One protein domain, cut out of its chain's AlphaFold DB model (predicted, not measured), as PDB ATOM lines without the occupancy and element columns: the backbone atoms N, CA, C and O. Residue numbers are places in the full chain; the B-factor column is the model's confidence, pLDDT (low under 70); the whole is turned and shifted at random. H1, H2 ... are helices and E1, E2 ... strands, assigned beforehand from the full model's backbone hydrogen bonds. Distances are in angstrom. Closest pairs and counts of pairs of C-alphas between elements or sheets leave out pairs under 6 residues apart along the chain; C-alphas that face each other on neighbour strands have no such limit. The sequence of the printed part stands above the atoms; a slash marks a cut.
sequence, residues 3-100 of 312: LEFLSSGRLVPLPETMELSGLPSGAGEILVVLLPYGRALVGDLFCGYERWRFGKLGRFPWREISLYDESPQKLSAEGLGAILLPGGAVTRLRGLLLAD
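AT A GLANCE: This is residues 3 to 100 of the 312 residues of an uncharacterized protein of Synergistetes bacterium (UniProt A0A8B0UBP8). A strongly twisted sheet of six strands curls round one helix, H1, which packs on one face in two layers; the separate hairpin E7 and E8 comes near the helix's first residues. Residues 14 to 30 form a long loop between E2 and E3. The printed part has 98 residues, with eight named strands, E1 to E8, followed by H1, in the class mixed, helices and strands. The large sheet runs E2 E1 E3 E4 E5 E6 and is mixed. The whole is compact, radius of gyration of the C-alphas 12.7 A, and rounded, spanning 33 by 30 by 25 A.

HOW THE PARTS SIT: Start at E1, residues 3 to 5, and find E2, residues 11 to 13, its antiparallel hairpin partner, with N 4 and O 12 2.8 A apart. E3, residues 31 to 35, is parallel to E1, with N 3 and O 32 2.8 A apart. E3 begins a meander, each strand the antiparallel neighbour of the one before, through E4, 39 to 46, E5, 49 to 56, and E6, 59 to 65; look at N 33 and O 41, 2.8 A, N 42 and O 53, 2.8 A, and N 54 and O 63, 2.8 A. E7, 73 to 77, and E8, 81 to 85, form a hairpin, N 75 and O 83 2.8 A apart. H1, 87 to 98, is on the large sheet; its closest C-alpha to E3 is Leu 97, 6.3 A from Leu 31. In H1 every O i to N i+4 pair is within hydrogen-bond range.

IN THESE COORDINATES: Find C-alpha 3 at (2.014, -20.858, -15.626), where E1 begins. E4 covers 21.7 A, E5 23.2 A and E6 16.9 A. H1 runs 16.6 A to C-alpha 98 at (10.960, -8.434, -15.289).

THE WHOLE: The C-alphas farthest apart, of Gly 79 and Asp 100, are 37.2 A apart. The printed part has no cut. The link from E2 to E3 is long. Confidence is under 70 at residues 25 to 29 and 48.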
ATOM      1  N   LEU A   3       1.258 -19.777 -16.250       92.38
ATOM      2  CA  LEU A   3       2.014 -20.858 -15.626       92.38
ATOM      3  C   LEU A   3       1.107 -21.669 -14.697       92.38
ATOM      4  O   LEU A   3       0.193 -21.124 -14.084       92.38
ATOM      5  N   GLU A   4       1.415 -22.945 -14.513       92.94
ATOM      6  CA  GLU A   4       0.851 -23.789 -13.462       92.94
ATOM      7  C   GLU A   4       1.915 -24.106 -12.408       92.94
ATOM      8  O   GLU A   4       3.048 -24.478 -12.737       92.94
ATOM      9  N   PHE A   5       1.553 -23.954 -11.132       92.94
ATOM     10  CA  PHE A   5       2.372 -24.377 -10.002       92.94
ATOM     11  C   PHE A   5       1.974 -25.782  -9.550       92.94
ATOM     12  O   PHE A   5       0.902 -25.998  -8.982       92.94
ATOM     13  N   LEU A   6       2.870 -26.738  -9.780       87.88
ATOM     14  CA  LEU A   6       2.657 -28.138  -9.440       87.88
ATOM     15  C   LEU A   6       2.961 -28.412  -7.964       87.88
ATOM     16  O   LEU A   6       3.806 -27.758  -7.350       87.88
ATOM     17  N   SER A   7       2.360 -29.471  -7.417       80.31
ATOM     18  CA  SER A   7       2.643 -29.969  -6.060       80.31
ATOM     19  C   SER A   7       4.117 -30.326  -5.833       80.31
ATOM     20  O   SER A   7       4.595 -30.275  -4.705       80.31
ATOM     21  N   SER A   8       4.863 -30.619  -6.904       81.00
ATOM     22  CA  SER A   8       6.313 -30.836  -6.868       81.00
ATOM     23  C   SER A   8       7.133 -29.551  -6.666       81.00
ATOM     24  O   SER A   8       8.356 -29.600  -6.751       81.00
ATOM     25  N   GLY A   9       6.494 -28.385  -6.522       78.88
ATOM     26  CA  GLY A   9       7.160 -27.082  -6.427       78.88
ATOM     27  C   GLY A   9       7.656 -26.521  -7.766       78.88
ATOM     28  O   GLY A   9       8.417 -25.556  -7.785       78.88
ATOM     29  N   ARG A  10       7.260 -27.126  -8.895       85.56
ATOM     30  CA  ARG A  10       7.697 -26.723 -10.242       85.56
ATOM     31  C   ARG A  10       6.693 -25.773 -10.888       85.56
ATOM     32  O   ARG A  10       5.490 -25.946 -10.735       85.56
ATOM     33  N   LEU A  11       7.217 -24.828 -11.667       90.12
ATOM     34  CA  LEU A  11       6.446 -23.939 -12.538       90.12
ATOM     35  C   LEU A  11       6.537 -24.432 -13.982       90.12
ATOM     36  O   LEU A  11       7.652 -24.570 -14.510       90.12
ATOM     37  N   VAL A  12       5.382 -24.679 -14.593       91.25
ATOM     38  CA  VAL A  12       5.251 -25.179 -15.968       91.25
ATOM     39  C   VAL A  12       4.446 -24.177 -16.796       91.25
ATOM     40  O   VAL A  12       3.391 -23.748 -16.338       91.25
ATOM     41  N   PRO A  13       4.924 -23.768 -17.984       90.81
ATOM     42  CA  PRO A  13       4.154 -22.895 -18.859       90.81
ATOM     43  C   PRO A  13       2.935 -23.616 -19.431       90.81
ATOM     44  O   PRO A  13       3.023 -24.774 -19.839       90.81
ATOM     45  N   LEU A  14       1.810 -22.908 -19.467       88.62
ATOM     46  CA  LEU A  14       0.580 -23.344 -20.118       88.62
ATOM     47  C   LEU A  14       0.427 -22.670 -21.492       88.62
ATOM     48  O   LEU A  14       1.053 -21.635 -21.733       88.62
ATOM     49  N   PRO A  15      -0.392 -23.237 -22.399       86.19
ATOM     50  CA  PRO A  15      -0.645 -22.648 -23.710       86.19
ATOM     51  C   PRO A  15      -1.168 -21.210 -23.612       86.19
ATOM     52  O   PRO A  15      -2.076 -20.923 -22.834       86.19
ATOM     53  N   GLU A  16      -0.640 -20.311 -24.446       73.50
ATOM     54  CA  GLU A  16      -1.036 -18.893 -24.459       73.50
ATOM     55  C   GLU A  16      -2.480 -18.672 -24.929       73.50
ATOM     56  O   GLU A  16      -3.088 -17.657 -24.610       73.50
ATOM     57  N   THR A  17      -3.051 -19.646 -25.641       75.56
ATOM     58  CA  THR A  17      -4.442 -19.639 -26.117       75.56
ATOM     59  C   THR A  17      -5.459 -20.014 -25.035       75.56
ATOM     60  O   THR A  17      -6.642 -20.157 -25.334       75.56
ATOM     61  N   MET A  18      -5.020 -20.254 -23.797       78.69
ATOM     62  CA  MET A  18      -5.910 -20.609 -22.697       78.69
ATOM     63  C   MET A  18      -6.689 -19.379 -22.217       78.69
ATOM     64  O   MET A  18      -6.113 -18.430 -21.687       78.69
ATOM     65  N   GLU A  19      -8.013 -19.418 -22.347       76.19
ATOM     66  CA  GLU A  19      -8.881 -18.372 -21.810       76.19
ATOM     67  C   GLU A  19      -9.075 -18.551 -20.296       76.19
ATOM     68  O   GLU A  19      -9.523 -19.598 -19.823       76.19
ATOM     69  N   LEU A  20      -8.750 -17.510 -19.525       79.81
ATOM     70  CA  LEU A  20      -8.960 -17.470 -18.077       79.81
ATOM     71  C   LEU A  20     -10.003 -16.409 -17.728       79.81
ATOM     72  O   LEU A  20      -9.802 -15.217 -17.955       79.81
ATOM     73  N   SER A  21     -11.111 -16.839 -17.126       79.38
ATOM     74  CA  SER A  21     -12.157 -15.948 -16.626       79.38
ATOM     75  C   SER A  21     -11.934 -15.578 -15.155       79.38
ATOM     76  O   SER A  21     -11.370 -16.339 -14.364       79.38
ATOM     77  N   GLY A  22     -12.382 -14.381 -14.763       78.06
ATOM     78  CA  GLY A  22     -12.360 -13.947 -13.362       78.06
ATOM     79  C   GLY A  22     -11.002 -13.465 -12.835       78.06
ATOM     80  O   GLY A  22     -10.779 -13.509 -11.621       78.06
ATOM     81  N   LEU A  23     -10.111 -13.023 -13.725       81.94
ATOM     82  CA  LEU A  23      -8.892 -12.285 -13.382       81.94
ATOM     83  C   LEU A  23      -9.222 -10.820 -13.033       81.94
ATOM     84  O   LEU A  23     -10.221 -10.286 -13.522       81.94
ATOM     85  N   PRO A  24      -8.414 -10.154 -12.187       77.38
ATOM     86  CA  PRO A  24      -8.584  -8.729 -11.935       77.38
ATOM     87  C   PRO A  24      -8.377  -7.932 -13.229       77.38
ATOM     88  O   PRO A  24      -7.436  -8.196 -13.977       77.38
ATOM     89  N   SER A  25      -9.236  -6.942 -13.479       66.25
ATOM     90  CA  SER A  25      -9.084  -6.023 -14.609       66.25
ATOM     91  C   SER A  25      -7.779  -5.238 -14.461       66.25
ATOM     92  O   SER A  25      -7.609  -4.488 -13.499       66.25
ATOM     93  N   GLY A  26      -6.854  -5.412 -15.399       60.06
ATOM     94  CA  GLY A  26      -5.567  -4.728 -15.425       60.06
ATOM     95  C   GLY A  26      -5.155  -4.423 -16.860       60.06
ATOM     96  O   GLY A  26      -5.477  -5.177 -17.776       60.06
ATOM     97  N   ALA A  27      -4.476  -3.296 -17.056       45.91
ATOM     98  CA  ALA A  27      -3.867  -2.942 -18.328       45.91
ATOM     99  C   ALA A  27      -2.450  -3.533 -18.381       45.91
ATOM    100  O   ALA A  27      -1.635  -3.198 -17.524       45.91
ATOM    101  N   GLY A  28      -2.156  -4.381 -19.369       58.12
ATOM    102  CA  GLY A  28      -0.785  -4.796 -19.696       58.12
ATOM    103  C   GLY A  28      -0.563  -6.302 -19.829       58.12
ATOM    104  O   GLY A  28      -1.487  -7.105 -19.713       58.12
ATOM    105  N   GLU A  29       0.690  -6.668 -20.101       61.19
ATOM    106  CA  GLU A  29       1.159  -8.052 -20.108       61.19
ATOM    107  C   GLU A  29       1.152  -8.598 -18.681       61.19
ATOM    108  O   GLU A  29       1.832  -8.093 -17.790       61.19
ATOM    109  N   ILE A  30       0.335  -9.622 -18.460       76.12
ATOM    110  CA  ILE A  30       0.128 -10.214 -17.145       76.12
ATOM    111  C   ILE A  30       0.848 -11.564 -17.092       76.12
ATOM    112  O   ILE A  30       0.702 -12.407 -17.989       76.12
ATOM    113  N   LEU A  31       1.600 -11.792 -16.014       88.62
ATOM    114  CA  LEU A  31       2.053 -13.123 -15.634       88.62
ATOM    115  C   LEU A  31       1.018 -13.740 -14.690       88.62
ATOM    116  O   LEU A  31       0.827 -13.269 -13.569       88.62
ATOM    117  N   VAL A  32       0.347 -14.799 -15.133       91.25
ATOM    118  CA  VAL A  32      -0.635 -15.528 -14.323       91.25
ATOM    119  C   VAL A  32      -0.039 -16.856 -13.886       91.25
ATOM    120  O   VAL A  32       0.462 -17.612 -14.711       91.25
ATOM    121  N   VAL A  33      -0.130 -17.166 -12.598       93.44
ATOM    122  CA  VAL A  33       0.272 -18.452 -12.026       93.44
ATOM    123  C   VAL A  33      -0.950 -19.104 -11.402       93.44
ATOM    124  O   VAL A  33      -1.496 -18.601 -10.417       93.44
ATOM    125  N   LEU A  34      -1.376 -20.228 -11.965       93.44
ATOM    126  CA  LEU A  34      -2.421 -21.069 -11.400       93.44
ATOM    127  C   LEU A  34      -1.855 -21.832 -10.204       93.44
ATOM    128  O   LEU A  34      -0.803 -22.469 -10.289       93.44
ATOM    129  N   LEU A  35      -2.554 -21.732  -9.080       93.00
ATOM    130  CA  LEU A  35      -2.185 -22.339  -7.811       93.00
ATOM    131  C   LEU A  35      -3.257 -23.354  -7.381       93.00
ATOM    132  O   LEU A  35      -4.414 -23.267  -7.815       93.00
ATOM    133  N   PRO A  36      -2.926 -24.279  -6.459       89.88
ATOM    134  CA  PRO A  36      -3.911 -25.174  -5.860       89.88
ATOM    135  C   PRO A  36      -5.136 -24.440  -5.289       89.88
ATOM    136  O   PRO A  36      -5.084 -23.258  -4.942       89.88
ATOM    137  N   TYR A  37      -6.252 -25.164  -5.151       88.56
ATOM    138  CA  TYR A  37      -7.510 -24.659  -4.571       88.56
ATOM    139  C   TYR A  37      -8.219 -23.565  -5.395       88.56
ATOM    140  O   TYR A  37      -8.929 -22.713  -4.841       88.56
ATOM    141  N   GLY A  38      -8.021 -23.574  -6.719       87.31
ATOM    142  CA  GLY A  38      -8.589 -22.574  -7.632       87.31
ATOM    143  C   GLY A  38      -8.111 -21.157  -7.310       87.31
ATOM    144  O   GLY A  38      -8.871 -20.190  -7.430       87.31
ATOM    145  N   ARG A  39      -6.888 -21.046  -6.781       91.12
ATOM    146  CA  ARG A  39      -6.229 -19.776  -6.493       91.12
ATOM    147  C   ARG A  39      -5.327 -19.400  -7.653       91.12
ATOM    148  O   ARG A  39      -4.902 -20.248  -8.430       91.12
ATOM    149  N   ALA A  40      -5.026 -18.120  -7.747       92.75
ATOM    150  CA  ALA A  40      -4.069 -17.622  -8.708       92.75
ATOM    151  C   ALA A  40      -3.233 -16.507  -8.091       92.75
ATOM    152  O   ALA A  40      -3.669 -15.793  -7.181       92.75
ATOM    153  N   LEU A  41      -2.015 -16.401  -8.600       93.62
ATOM    154  CA  LEU A  41      -1.106 -15.298  -8.368       93.62
ATOM    155  C   LEU A  41      -0.928 -14.562  -9.696       93.62
ATOM    156  O   LEU A  41      -0.653 -15.179 -10.721       93.62
ATOM    157  N   VAL A  42      -1.128 -13.255  -9.673       92.19
ATOM    158  CA  VAL A  42      -1.109 -12.387 -10.846       92.19
ATOM    159  C   VAL A  42      -0.029 -11.340 -10.631       92.19
ATOM    160  O   VAL A  42      -0.128 -10.553  -9.691       92.19
ATOM    161  N   GLY A  43       0.999 -11.370 -11.473       91.50
ATOM    162  CA  GLY A  43       2.055 -10.367 -11.534       91.50
ATOM    163  C   GLY A  43       1.802  -9.401 -12.684       91.50
ATOM    164  O   GLY A  43       1.554  -9.834 -13.811       91.50
ATOM    165  N   ASP A  44       1.863  -8.107 -12.401       88.88
ATOM    166  CA  ASP A  44       1.870  -7.043 -13.400       88.88
ATOM    167  C   ASP A  44       2.856  -5.933 -13.007       88.88
ATOM    168  O   ASP A  44       3.486  -5.971 -11.946       88.88
ATOM    169  N   LEU A  45       3.017  -4.953 -13.896       84.50
ATOM    170  CA  LEU A  45       3.812  -3.759 -13.632       84.50
ATOM    171  C   LEU A  45       2.887  -2.581 -13.363       84.50
ATOM    172  O   LEU A  45       1.965  -2.298 -14.130       84.50
ATOM    173  N   PHE A  46       3.160  -1.851 -12.291       79.06
ATOM    174  CA  PHE A  46       2.466  -0.621 -11.951       79.06
ATOM    175  C   PHE A  46       3.473   0.504 -11.773       79.06
ATOM    176  O   PHE A  46       4.314   0.457 -10.879       79.06
ATOM    177  N   CYS A  47       3.407   1.510 -12.647       71.19
ATOM    178  CA  CYS A  47       4.339   2.642 -12.644       71.19
ATOM    179  C   CYS A  47       5.824   2.215 -12.660       71.19
ATOM    180  O   CYS A  47       6.661   2.864 -12.041       71.19
ATOM    181  N   GLY A  48       6.144   1.108 -13.343       67.50
ATOM    182  CA  GLY A  48       7.503   0.555 -13.418       67.50
ATOM    183  C   GLY A  48       7.920  -0.336 -12.240       67.50
ATOM    184  O   GLY A  48       9.034  -0.852 -12.251       67.50
ATOM    185  N   TYR A  49       7.041  -0.555 -11.260       75.81
ATOM    186  CA  TYR A  49       7.271  -1.457 -10.130       75.81
ATOM    187  C   TYR A  49       6.505  -2.764 -10.305       75.81
ATOM    188  O   TYR A  49       5.409  -2.780 -10.866       75.81
ATOM    189  N   GLU A  50       7.071  -3.860  -9.803       86.75
ATOM    190  CA  GLU A  50       6.356  -5.131  -9.733       86.75
ATOM    191  C   GLU A  50       5.173  -5.024  -8.770       86.75
ATOM    192  O   GLU A  50       5.277  -4.453  -7.682       86.75
ATOM    193  N   ARG A  51       4.044  -5.607  -9.155       89.69
ATOM    194  CA  ARG A  51       2.877  -5.729  -8.297       89.69
ATOM    195  C   ARG A  51       2.327  -7.137  -8.410       89.69
ATOM    196  O   ARG A  51       2.061  -7.640  -9.497       89.69
ATOM    197  N   TRP A  52       2.138  -7.768  -7.256       92.88
ATOM    198  CA  TRP A  52       1.687  -9.149  -7.165       92.88
ATOM    199  C   TRP A  52       0.366  -9.225  -6.420       92.88
ATOM    200  O   TRP A  52       0.224  -8.714  -5.313       92.88
ATOM    201  N   ARG A  53      -0.620  -9.896  -7.011       92.94
ATOM    202  CA  ARG A  53      -1.951 -10.073  -6.427       92.94
ATOM    203  C   ARG A  53      -2.288 -11.544  -6.297       92.94
ATOM    204  O   ARG A  53      -2.195 -12.294  -7.261       92.94
ATOM    205  N   PHE A  54      -2.741 -11.941  -5.120       93.38
ATOM    206  CA  PHE A  54      -3.172 -13.297  -4.811       93.38
ATOM    207  C   PHE A  54      -4.671 -13.328  -4.514       93.38
ATOM    208  O   PHE A  54      -5.176 -12.534  -3.716       93.38
ATOM    209  N   GLY A  55      -5.387 -14.268  -5.126       91.81
ATOM    210  CA  GLY A  55      -6.829 -14.378  -4.952       91.81
ATOM    211  C   GLY A  55      -7.417 -15.675  -5.486       91.81
ATOM    212  O   GLY A  55      -6.710 -16.573  -5.949       91.81
ATOM    213  N   LYS A  56      -8.742 -15.789  -5.378       90.50
ATOM    214  CA  LYS A  56      -9.523 -16.870  -5.989       90.50
ATOM    215  C   LYS A  56     -10.057 -16.385  -7.331       90.50
ATOM    216  O   LYS A  56     -10.635 -15.304  -7.402       90.50
ATOM    217  N   LEU A  57      -9.904 -17.199  -8.372       88.19
ATOM    218  CA  LEU A  57     -10.451 -16.880  -9.691       88.19
ATOM    219  C   LEU A  57     -11.967 -16.644  -9.595       88.19
ATOM    220  O   LEU A  57     -12.685 -17.413  -8.951       88.19
ATOM    221  N   GLY A  58     -12.436 -15.540 -10.180       85.56
ATOM    222  CA  GLY A  58     -13.849 -15.152 -10.189       85.56
ATOM    223  C   GLY A  58     -14.399 -14.624  -8.861       85.56
ATOM    224  O   GLY A  58     -15.592 -14.336  -8.784       85.56
ATOM    225  N   ARG A  59     -13.576 -14.476  -7.811       84.50
ATOM    226  CA  ARG A  59     -14.013 -13.940  -6.514       84.50
ATOM    227  C   ARG A  59     -13.103 -12.807  -6.045       84.50
ATOM    228  O   ARG A  59     -11.898 -12.982  -5.901       84.50
ATOM    229  N   PHE A  60     -13.713 -11.668  -5.741       80.06
ATOM    230  CA  PHE A  60     -13.064 -10.515  -5.116       80.06
ATOM    231  C   PHE A  60     -13.288 -10.523  -3.591       80.06
ATOM    232  O   PHE A  60     -14.280 -11.106  -3.137       80.06
ATOM    233  N   PRO A  61     -12.404  -9.888  -2.794       86.12
ATOM    234  CA  PRO A  61     -11.220  -9.114  -3.189       86.12
ATOM    235  C   PRO A  61      -9.971  -9.970  -3.465       86.12
ATOM    236  O   PRO A  61      -9.830 -11.084  -2.964       86.12
ATOM    237  N   TRP A  62      -9.044  -9.408  -4.243       89.12
ATOM    238  CA  TRP A  62      -7.681  -9.923  -4.394       89.12
ATOM    239  C   TRP A  62      -6.749  -9.163  -3.455       89.12
ATOM    240  O   TRP A  62      -6.866  -7.945  -3.323       89.12
ATOM    241  N   ARG A  63      -5.822  -9.873  -2.812       90.81
ATOM    242  CA  ARG A  63      -4.871  -9.288  -1.866       90.81
ATOM    243  C   ARG A  63      -3.540  -9.023  -2.555       90.81
ATOM    244  O   ARG A  63      -2.986  -9.930  -3.173       90.81
ATOM    245  N   GLU A  64      -3.011  -7.819  -2.400       92.00
ATOM    246  CA  GLU A  64      -1.651  -7.497  -2.828       92.00
ATOM    247  C   GLU A  64      -0.622  -8.156  -1.905       92.00
ATOM    248  O   GLU A  64      -0.811  -8.233  -0.688       92.00
ATOM    249  N   ILE A  65       0.443  -8.688  -2.493       93.25
ATOM    250  CA  ILE A  65       1.555  -9.306  -1.781       93.25
ATOM    251  C   ILE A  65       2.875  -8.800  -2.358       93.25
ATOM    252  O   ILE A  65       2.931  -8.341  -3.495       93.25
ATOM    253  N   SER A  66       3.947  -8.945  -1.590       92.19
ATOM    254  CA  SER A  66       5.310  -8.698  -2.054       92.19
ATOM    255  C   SER A  66       6.047 -10.021  -2.192       92.19
ATOM    256  O   SER A  66       5.833 -10.943  -1.402       92.19
ATOM    257  N   LEU A  67       6.896 -10.112  -3.209       92.31
ATOM    258  CA  LEU A  67       7.765 -11.249  -3.467       92.31
ATOM    259  C   LEU A  67       9.216 -10.775  -3.378       92.31
ATOM    260  O   LEU A  67       9.545  -9.717  -3.902       92.31
ATOM    261  N   TYR A  68      10.076 -11.564  -2.737       89.69
ATOM    262  CA  TYR A  68      11.499 -11.265  -2.587       89.69
ATOM    263  C   TYR A  68      12.316 -12.468  -3.051       89.69
ATOM    264  O   TYR A  68      11.924 -13.610  -2.794       89.69
ATOM    265  N   ASP A  69      13.435 -12.225  -3.733       87.62
ATOM    266  CA  ASP A  69      14.293 -13.308  -4.225       87.62
ATOM    267  C   ASP A  69      14.749 -14.221  -3.088       87.62
ATOM    268  O   ASP A  69      14.997 -13.779  -1.963       87.62
ATOM    269  N   GLU A  70      14.798 -15.519  -3.391       89.19
ATOM    270  CA  GLU A  70      15.165 -16.618  -2.488       89.19
ATOM    271  C   GLU A  70      14.339 -16.712  -1.192       89.19
ATOM    272  O   GLU A  70      14.550 -17.609  -0.373       89.19
ATOM    273  N   SER A  71      13.328 -15.858  -1.028       93.00
ATOM    274  CA  SER A  71      12.460 -15.831   0.141       93.00
ATOM    275  C   SER A  71      11.190 -16.634  -0.142       93.00
ATOM    276  O   SER A  71      10.407 -16.261  -1.021       93.00
ATOM    277  N   PRO A  72      10.950 -17.753   0.563       93.06
ATOM    278  CA  PRO A  72       9.752 -18.550   0.342       93.06
ATOM    279  C   PRO A  72       8.495 -17.779   0.756       93.06
ATOM    280  O   PRO A  72       8.456 -17.155   1.816       93.06
ATOM    281  N   GLN A  73       7.436 -17.882  -0.049       94.62
ATOM    282  CA  GLN A  73       6.177 -17.181   0.188       94.62
ATOM    283  C   GLN A  73       5.072 -18.150   0.612       94.62
ATOM    284  O   GLN A  73       4.702 -19.068  -0.121       94.62
ATOM    285  N   LYS A  74       4.497 -17.915   1.796       93.25
ATOM    286  CA  LYS A  74       3.369 -18.693   2.322       93.25
ATOM    287  C   LYS A  74       2.046 -17.983   2.034       93.25
ATOM    288  O   LYS A  74       1.729 -16.954   2.628       93.25
ATOM    289  N   LEU A  75       1.235 -18.561   1.156       92.25
ATOM    290  CA  LEU A  75      -0.065 -18.028   0.754       92.25
ATOM    291  C   LEU A  75      -1.187 -18.806   1.446       92.25
ATOM    292  O   LEU A  75      -1.436 -19.970   1.143       92.25
ATOM    293  N   SER A  76      -1.864 -18.169   2.399       88.31
ATOM    294  CA  SER A  76      -3.002 -18.780   3.097       88.31
ATOM    295  C   SER A  76      -4.219 -18.896   2.176       88.31
ATOM    296  O   SER A  76      -4.688 -17.889   1.641       88.31
ATOM    297  N   ALA A  77      -4.744 -20.109   2.014       83.50
ATOM    298  CA  ALA A  77      -6.027 -20.376   1.388       83.50
ATOM    299  C   ALA A  77      -7.048 -20.678   2.495       83.50
ATOM    300  O   ALA A  77      -6.986 -21.721   3.143       83.50
ATOM    301  N   GLU A  78      -7.975 -19.745   2.724       79.44
ATOM    302  CA  GLU A  78      -9.016 -19.837   3.760       79.44
ATOM    303  C   GLU A  78      -9.662 -21.232   3.816       79.44
ATOM    304  O   GLU A  78     -10.295 -21.668   2.854       79.44
ATOM    305  N   GLY A  79      -9.467 -21.935   4.937       75.31
ATOM    306  CA  GLY A  79     -10.050 -23.255   5.200       75.31
ATOM    307  C   GLY A  79      -9.451 -24.435   4.422       75.31
ATOM    308  O   GLY A  79      -9.886 -25.560   4.638       75.31
ATOM    309  N   LEU A  80      -8.469 -24.213   3.540       79.62
ATOM    310  CA  LEU A  80      -7.896 -25.241   2.649       79.62
ATOM    311  C   LEU A  80      -6.386 -25.457   2.856       79.62
ATOM    312  O   LEU A  80      -5.778 -26.296   2.198       79.62
ATOM    313  N   GLY A  81      -5.779 -24.713   3.783       83.44
ATOM    314  CA  GLY A  81      -4.361 -24.810   4.129       83.44
ATOM    315  C   GLY A  81      -3.522 -23.676   3.541       83.44
ATOM    316  O   GLY A  81      -4.035 -22.630   3.148       83.44
ATOM    317  N   ALA A  82      -2.203 -23.859   3.518       88.50
ATOM    318  CA  ALA A  82      -1.272 -22.875   2.976       88.50
ATOM    319  C   ALA A  82      -0.571 -23.420   1.731       88.50
ATOM    320  O   ALA A  82      -0.091 -24.551   1.727       88.50
ATOM    321  N   ILE A  83      -0.485 -22.592   0.694       90.88
ATOM    322  CA  ILE A  83       0.326 -22.845  -0.494       90.88
ATOM    323  C   ILE A  83       1.714 -22.272  -0.206       90.88
ATOM    324  O   ILE A  83       1.842 -21.082   0.088       90.88
ATOM    325  N   LEU A  84       2.744 -23.113  -0.250       92.56
ATOM    326  CA  LEU A  84       4.130 -22.691  -0.064       92.56
ATOM    327  C   LEU A  84       4.801 -22.558  -1.429       92.56
ATOM    328  O   LEU A  84       4.986 -23.555  -2.124       92.56
ATOM    329  N   LEU A  85       5.181 -21.337  -1.793       93.06
ATOM    330  CA  LEU A  85       6.047 -21.069  -2.934       93.06
ATOM    331  C   LEU A  85       7.506 -21.098  -2.453       93.06
ATOM    332  O   LEU A  85       7.870 -20.269  -1.617       93.06
ATOM    333  N   PRO A  86       8.345 -22.031  -2.935       92.75
ATOM    334  CA  PRO A  86       9.767 -22.055  -2.598       92.75
ATOM    335  C   PRO A  86      10.491 -20.787  -3.067       92.75
ATOM    336  O   PRO A  86      10.110 -20.213  -4.086       92.75
ATOM    337  N   GLY A  87      11.578 -20.405  -2.389       91.06
ATOM    338  CA  GLY A  87      12.380 -19.219  -2.732       91.06
ATOM    339  C   GLY A  87      12.804 -19.181  -4.203       91.06
ATOM    340  O   GLY A  87      12.487 -18.230  -4.905       91.06
ATOM    341  N   GLY A  88      13.374 -20.271  -4.726       90.94
ATOM    342  CA  GLY A  88      13.749 -20.344  -6.144       90.94
ATOM    343  C   GLY A  88      12.567 -20.240  -7.125       90.94
ATOM    344  O   GLY A  88      12.734 -19.762  -8.247       90.94
ATOM    345  N   ALA A  89      11.352 -20.640  -6.722       91.38
ATOM    346  CA  ALA A  89      10.153 -20.414  -7.534       91.38
ATOM    347  C   ALA A  89       9.765 -18.930  -7.532       91.38
ATOM    348  O   ALA A  89       9.430 -18.394  -8.585       91.38
ATOM    349  N   VAL A  90       9.867 -18.260  -6.379       92.38
ATOM    350  CA  VAL A  90       9.651 -16.813  -6.249       92.38
ATOM    351  C   VAL A  90      10.643 -16.035  -7.120       92.38
ATOM    352  O   VAL A  90      10.204 -15.243  -7.955       92.38
ATOM    353  N   THR A  91      11.943 -16.331  -7.022       90.50
ATOM    354  CA  THR A  91      12.993 -15.725  -7.862       90.50
ATOM    355  C   THR A  91      12.688 -15.903  -9.351       90.50
ATOM    356  O   THR A  91      12.766 -14.960 -10.139       90.50
ATOM    357  N   ARG A  92      12.266 -17.109  -9.761       90.25
ATOM    358  CA  ARG A  92      11.919 -17.398 -11.158       90.25
ATOM    359  C   ARG A  92      10.705 -16.602 -11.640       90.25
ATOM    360  O   ARG A  92      10.714 -16.138 -12.774       90.25
ATOM    361  N   LEU A  93       9.670 -16.446 -10.814       91.75
ATOM    362  CA  LEU A  93       8.481 -15.662 -11.163       91.75
ATOM    363  C   LEU A  93       8.812 -14.182 -11.358       91.75
ATOM    364  O   LEU A  93       8.385 -13.596 -12.350       91.75
ATOM    365  N   ARG A  94       9.609 -13.604 -10.453       91.12
ATOM    366  CA  ARG A  94      10.091 -12.220 -10.579       91.12
ATOM    367  C   ARG A  94      10.939 -12.038 -11.832       91.12
ATOM    368  O   ARG A  94      10.690 -11.113 -12.597       91.12
ATOM    369  N   GLY A  95      11.852 -12.971 -12.099       89.00
ATOM    370  CA  GLY A  95      12.638 -12.989 -13.333       89.00
ATOM    371  C   GLY A  95      11.776 -13.018 -14.596       89.00
ATOM    372  O   GLY A  95      12.024 -12.248 -15.511       89.00
ATOM    373  N   LEU A  96      10.727 -13.848 -14.640       89.12
ATOM    374  CA  LEU A  96       9.823 -13.909 -15.798       89.12
ATOM    375  C   LEU A  96       9.010 -12.624 -15.993       89.12
ATOM    376  O   LEU A  96       8.769 -12.242 -17.131       89.12
ATOM    377  N   LEU A  97       8.590 -11.966 -14.910       88.38
ATOM    378  CA  LEU A  97       7.859 -10.701 -14.994       88.38
ATOM    379  C   LEU A  97       8.758  -9.544 -15.465       88.38
ATOM    380  O   LEU A  97       8.290  -8.652 -16.167       88.38
ATOM    381  N   LEU A  98      10.032  -9.546 -15.064       87.56
ATOM    382  CA  LEU A  98      10.960  -8.434 -15.289       87.56
ATOM    383  C   LEU A  98      11.849  -8.598 -16.533       87.56
ATOM    384  O   LEU A  98      12.435  -7.610 -16.977       87.56
ATOM    385  N   ALA A  99      11.914  -9.791 -17.133       84.88
ATOM    386  CA  ALA A  99      12.845 -10.123 -18.217       84.88
ATOM    387  C   ALA A  99      12.782  -9.182 -19.433       84.88
ATOM    388  O   ALA A  99      13.811  -8.925 -20.057       84.88
ATOM    389  N   ASP A 100      11.602  -8.650 -19.756       80.06
ATOM    390  CA  ASP A 100      11.399  -7.732 -20.886       80.06
ATOM    391  C   ASP A 100      11.315  -6.257 -20.472       80.06
ATOM    392  O   ASP A 100      11.241  -5.355 -21.318       80.06
TER     393      ASP A 100